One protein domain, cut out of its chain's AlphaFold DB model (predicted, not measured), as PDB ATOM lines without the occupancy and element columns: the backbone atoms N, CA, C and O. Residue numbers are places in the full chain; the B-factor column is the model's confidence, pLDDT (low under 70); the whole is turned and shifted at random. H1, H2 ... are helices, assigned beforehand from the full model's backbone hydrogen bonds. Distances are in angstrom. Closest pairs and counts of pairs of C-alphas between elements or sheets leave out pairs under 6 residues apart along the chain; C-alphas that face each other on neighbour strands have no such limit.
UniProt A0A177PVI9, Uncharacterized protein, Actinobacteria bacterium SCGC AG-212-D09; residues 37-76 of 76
ATOM      1  N   GLU A  37     174.142 135.420 162.630       81.75
ATOM      2  CA  GLU A  37     174.661 135.889 161.343       81.75
ATOM      3  C   GLU A  37     175.675 137.019 161.546       81.75
ATOM      4  O   GLU A  37     175.548 137.804 162.485       81.75
ATOM      5  N   LYS A  38     176.674 137.119 160.666       84.50
ATOM      6  CA  LYS A  38     177.633 138.227 160.694       84.50
ATOM      7  C   LYS A  38     177.005 139.483 160.100       84.50
ATOM      8  O   LYS A  38     176.297 139.413 159.094       84.50
ATOM      9  N   LEU A  39     177.329 140.648 160.664       85.62
ATOM     10  CA  LEU A  39     176.903 141.932 160.099       85.62
ATOM     11  C   LEU A  39     177.400 142.146 158.662       85.62
ATOM     12  O   LEU A  39     176.683 142.749 157.867       85.62
ATOM     13  N   SER A  40     178.587 141.643 158.319       84.56
ATOM     14  CA  SER A  40     179.146 141.711 156.961       84.56
ATOM     15  C   SER A  40     178.287 140.954 155.944       84.56
ATOM     16  O   SER A  40     177.910 141.525 154.925       84.56
ATOM     17  N   ASP A  41     177.889 139.722 156.266       87.00
ATOM     18  CA  ASP A  41     177.016 138.905 155.418       87.00
ATOM     19  C   ASP A  41     175.652 139.582 155.203       87.00
ATOM     20  O   ASP A  41     175.129 139.616 154.087       87.00
ATOM     21  N   ILE A  42     175.082 140.173 156.261       89.25
ATOM     22  CA  ILE A  42     173.828 140.931 156.166       89.25
ATOM     23  C   ILE A  42     174.019 142.182 155.298       89.25
ATOM     24  O   ILE A  42     173.154 142.493 154.479       89.25
ATOM     25  N   ALA A  43     175.132 142.902 155.443       87.38
ATOM     26  CA  ALA A  43     175.421 144.090 154.644       87.38
ATOM     27  C   ALA A  43     175.555 143.742 153.154       87.38
ATOM     28  O   ALA A  43     174.887 144.364 152.329       87.38
ATOM     29  N   ASP A  44     176.319 142.701 152.817       90.56
ATOM     30  CA  ASP A  44     176.471 142.214 151.441       90.56
ATOM     31  C   ASP A  44     175.134 141.739 150.849       90.56
ATOM     32  O   ASP A  44     174.825 141.997 149.685       90.56
ATOM     33  N   GLU A  45     174.298 141.068 151.650       91.31
ATOM     34  CA  GLU A  45     172.969 140.630 151.222       91.31
ATOM     35  C   GLU A  45     172.041 141.819 150.937       91.31
ATOM     36  O   GLU A  45     171.176 141.737 150.059       91.31
ATOM     37  N   THR A  46     172.161 142.898 151.705       90.50
ATOM     38  CA  THR A  46     171.202 144.009 151.712       90.50
ATOM     39  C   THR A  46     171.654 145.239 150.941       90.50
ATOM     40  O   THR A  46     170.845 146.146 150.727       90.50
ATOM     41  N   ASP A  47     172.884 145.236 150.424       92.81
ATOM     42  CA  ASP A  47     173.407 146.310 149.591       92.81
ATOM     43  C   ASP A  47     172.510 146.572 148.370       92.81
ATOM     44  O   ASP A  47     172.089 145.673 147.636       92.81
ATOM     45  N   GLY A  48     172.147 147.842 148.186       91.38
ATOM     46  CA  GLY A  48     171.264 148.286 147.107       91.38
ATOM     47  C   GLY A  48     169.803 147.814 147.191       91.38
ATOM     48  O   GLY A  48     169.025 148.129 146.284       91.38
ATOM     49  N   LYS A  49     169.388 147.095 148.244       92.50
ATOM     50  CA  LYS A  49     167.981 146.710 148.440       92.50
ATOM     51  C   LYS A  49     167.166 147.852 149.045       92.50
ATOM     52  O   LYS A  49     167.631 148.606 149.894       92.50
ATOM     53  N   VAL A  50     165.906 147.953 148.619       93.75
ATOM     54  CA  VAL A  50     164.915 148.864 149.206       93.75
ATOM     55  C   VAL A  50     163.865 148.023 149.919       93.75
ATOM     56  O   VAL A  50     163.158 147.246 149.280       93.75
ATOM     57  N   PHE A  51     163.771 148.193 151.235       93.00
ATOM     58  CA  PHE A  51     162.798 147.507 152.083       93.00
ATOM     59  C   PHE A  51     161.484 148.286 152.153       93.00
ATOM     60  O   PHE A  51     161.486 149.520 152.161       93.00
ATOM     61  N   ARG A  52     160.356 147.574 152.226       95.62
ATOM     62  CA  ARG A  52     159.087 148.162 152.681       95.62
ATOM     63  C   ARG A  52     159.105 148.311 154.202       95.62
ATOM     64  O   ARG A  52     159.915 147.678 154.869       95.62
ATOM     65  N   ASP A  53     158.191 149.106 154.748       94.44
ATOM     66  CA  ASP A  53     158.187 149.462 156.175       94.44
ATOM     67  C   ASP A  53     158.233 148.244 157.120       94.44
ATOM     68  O   ASP A  53     159.028 148.229 158.055       94.44
ATOM     69  N   GLU A  54     157.432 147.206 156.867       94.50
ATOM     70  CA  GLU A  54     157.408 145.988 157.699       94.50
ATOM     71  C   GLU A  54     158.717 145.189 157.577       94.50
ATOM     72  O   GLU A  54     159.327 144.839 158.586       94.50
ATOM     73  N   GLU A  55     159.204 145.004 156.347       93.94
ATOM     74  CA  GLU A  55     160.456 144.292 156.053       93.94
ATOM     75  C   GLU A  55     161.674 145.020 156.644       93.94
ATOM     76  O   GLU A  55     162.650 144.391 157.046       93.94
ATOM     77  N   PHE A  56     161.620 146.352 156.730       94.81
ATOM     78  CA  PHE A  56     162.678 147.157 157.329       94.81
ATOM     79  C   PHE A  56     162.750 146.964 158.846       94.81
ATOM     80  O   PHE A  56     163.841 146.866 159.401       94.81
ATOM     81  N   VAL A  57     161.605 146.867 159.526       95.12
ATOM     82  CA  VAL A  57     161.571 146.603 160.973       95.12
ATOM     83  C   VAL A  57     162.118 145.210 161.281       95.12
ATOM     84  O   VAL A  57     162.924 145.063 162.199       95.12
ATOM     85  N   GLU A  58     161.735 144.202 160.494       93.56
ATOM     86  CA  GLU A  58     162.290 142.848 160.614       93.56
ATOM     87  C   GLU A  58     163.797 142.832 160.337       93.56
ATOM     88  O   GLU A  58     164.560 142.201 161.070       93.56
ATOM     89  N   HIS A  59     164.245 143.584 159.332       92.62
ATOM     90  CA  HIS A  59     165.662 143.730 159.031       92.62
ATOM     91  C   HIS A  59     166.438 144.369 160.194       92.62
ATOM     92  O   HIS A  59     167.493 143.862 160.566       92.62
ATOM     93  N   LEU A  60     165.909 145.421 160.826       92.56
ATOM     94  CA  LEU A  60     166.540 146.034 161.999       92.56
ATOM     95  C   LEU A  60     166.622 145.072 163.189       92.56
ATOM     96  O   LEU A  60     167.632 145.065 163.891       92.56
ATOM     97  N   ALA A  61     165.590 144.252 163.408       90.19
ATOM     98  CA  ALA A  61     165.625 143.218 164.438       90.19
ATOM     99  C   ALA A  61     166.737 142.194 164.148       90.19
ATOM    100  O   ALA A  61     167.583 141.962 165.010       90.19
ATOM    101  N   ARG A  62     166.816 141.689 162.909       89.25
ATOM    102  CA  ARG A  62     167.877 140.769 162.461       89.25
ATOM    103  C   ARG A  62     169.275 141.369 162.639       89.25
ATOM    104  O   ARG A  62     170.143 140.714 163.200       89.25
ATOM    105  N   VAL A  63     169.479 142.623 162.230       89.25
ATOM    106  CA  VAL A  63     170.751 143.350 162.408       89.25
ATOM    107  C   VAL A  63     171.108 143.496 163.889       89.25
ATOM    108  O   VAL A  63     172.273 143.372 164.249       89.25
ATOM    109  N   SER A  64     170.127 143.722 164.768       85.31
ATOM    110  CA  SER A  64     170.377 143.851 166.211       85.31
ATOM    111  C   SER A  64     170.790 142.543 166.891       85.31
ATOM    112  O   SER A  64     171.426 142.577 167.942       85.31
ATOM    113  N   GLU A  65     170.426 141.402 166.300       84.12
ATOM    114  CA  GLU A  65     170.782 140.066 166.784       84.12
ATOM    115  C   GLU A  65     172.054 139.515 166.123       84.12
ATOM    116  O   GLU A  65     172.510 138.438 166.503       84.12
ATOM    117  N   ALA A  66     172.611 140.220 165.138       83.69
ATOM    118  CA  ALA A  66     173.791 139.801 164.400       83.69
ATOM    119  C   ALA A  66     175.089 140.046 165.183       83.69
ATOM    120  O   ALA A  66     175.173 140.916 166.052       83.69
ATOM    121  N   GLU A  67     176.119 139.272 164.855       81.38
ATOM    122  CA  GLU A  67     177.456 139.434 165.418       81.38
ATOM    123  C   GLU A  67     178.211 140.563 164.702       81.38
ATOM    124  O   GLU A  67     178.213 140.648 163.469       81.38
ATOM    125  N   ASP A  68     178.858 141.424 165.488       75.25
ATOM    126  CA  ASP A  68     179.663 142.534 164.984       75.25
ATOM    127  C   ASP A  68     181.019 142.029 164.473       75.25
ATOM    128  O   ASP A  68     181.791 141.427 165.218       75.25
ATOM    129  N   ASP A  69     181.318 142.285 163.198       71.25
ATOM    130  CA  ASP A  69     182.556 141.864 162.528       71.25
ATOM    131  C   ASP A  69     183.651 142.926 162.761       71.25
ATOM    132  O   ASP A  69     184.280 143.443 161.832       71.25
ATOM    133  N   LEU A  70     183.861 143.304 164.028       59.47
ATOM    134  CA  LEU A  70     184.982 144.159 164.412       59.47
ATOM    135  C   LEU A  70     186.269 143.367 164.191       59.47
ATOM    136  O   LEU A  70     186.719 142.627 165.065       59.47
ATOM    137  N   GLY A  71     186.878 143.530 163.016       58.66
ATOM    138  CA  GLY A  71     188.287 143.200 162.848       58.66
ATOM    139  C   GLY A  71     189.091 143.916 163.934       58.66
ATOM    140  O   GLY A  71     188.728 145.029 164.326       58.66
ATOM    141  N   ASP A  72     190.149 143.280 164.441       57.03
ATOM    142  CA  ASP A  72     191.060 143.914 165.391       57.03
ATOM    143  C   ASP A  72     191.462 145.293 164.847       57.03
ATOM    144  O   ASP A  72     192.157 145.409 163.837       57.03
ATOM    145  N   TYR A  73     190.953 146.357 165.471       49.62
ATOM    146  CA  TYR A  73     191.334 147.716 165.124       49.62
ATOM    147  C   TYR A  73     192.770 147.915 165.610       49.62
ATOM    148  O   TYR A  73     192.998 148.244 166.775       49.62
ATOM    149  N   GLU A  74     193.742 147.676 164.732       52.28
ATOM    150  CA  GLU A  74     195.121 148.112 164.930       52.28
ATOM    151  C   GLU A  74     195.248 149.549 164.399       52.28
ATOM    152  O   GLU A  74     195.215 149.755 163.184       52.28
ATOM    153  N   PRO A  75     195.333 150.578 165.269       53.47
ATOM    154  CA  PRO A  75     195.651 151.923 164.810       53.47
ATOM    155  C   PRO A  75     197.090 151.942 164.277       53.47
ATOM    156  O   PRO A  75     198.017 151.603 165.016       53.47
ATOM    157  N   GLU A  76     197.264 152.341 163.013       58.25
ATOM    158  CA  GLU A  76     198.582 152.666 162.438       58.25
ATOM    159  C   GLU A  76     199.227 153.896 163.100       58.25
ATOM    160  O   GLU A  76     198.500 154.873 163.415       58.25
TER     161      GLU A  76
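What this domain is: This is residues 37 to 76 of the 76 residues of an uncharacterized protein of Actinobacteria bacterium SCGC AG-212-D09 (UniProt A0A177PVI9). A long helix, H2, and a shorter one, H1, run opposite ways in a loose, open loop, close to each other only near the start of H1 and the end of H2, and a tail without a named element trails away past H2. The last residues of that tail, 71 to 76, stick out and make much of the length. The printed part has 40 residues with two named helices, H1 then H2, and no named strand; the class is all helix. The whole is loose, with a radius of gyration of the C-alphas of 12.6 A, and spans 41 by 21 by 14 A.

Where its parts are: H2 is residues 53 to 65, 19.0 A from first to last C-alpha, from C-alpha 53 at (158.187, 149.462, 156.175) to C-alpha 65 at (170.782, 140.066, 166.784). H1 is residues 39 to 46, 10.4 A long, and begins with C-alpha 39 at (176.903, 141.932, 160.099).

How they stand to each other: H1 and H2 are close but not clearly touching, with 2 pairs of C-alphas within 8 A. Their closest C-alphas, those of Leu 39 and Val 63, are 6.7 A apart. They stand at a shallow tilt of 20 degrees and run opposite ways, 12.7 A from centre to centre. A short link of 6 residues joins them. In H1 and H2 every O i to N i+4 pair is within hydrogen-bond range. Residues 52 to 58, of which 53 to 58 belong to H2, stand free.

The domain as a whole: The outline is only just elongated. The two C-alphas farthest apart, those of Glu 54 and Glu 76, are 42.0 A apart. The printed part has no cut and ends at the chain's last residue, Glu 76. The mean pLDDT of the printed part is 83.0, and the model's confidence is under 70 at residues 70 to 76.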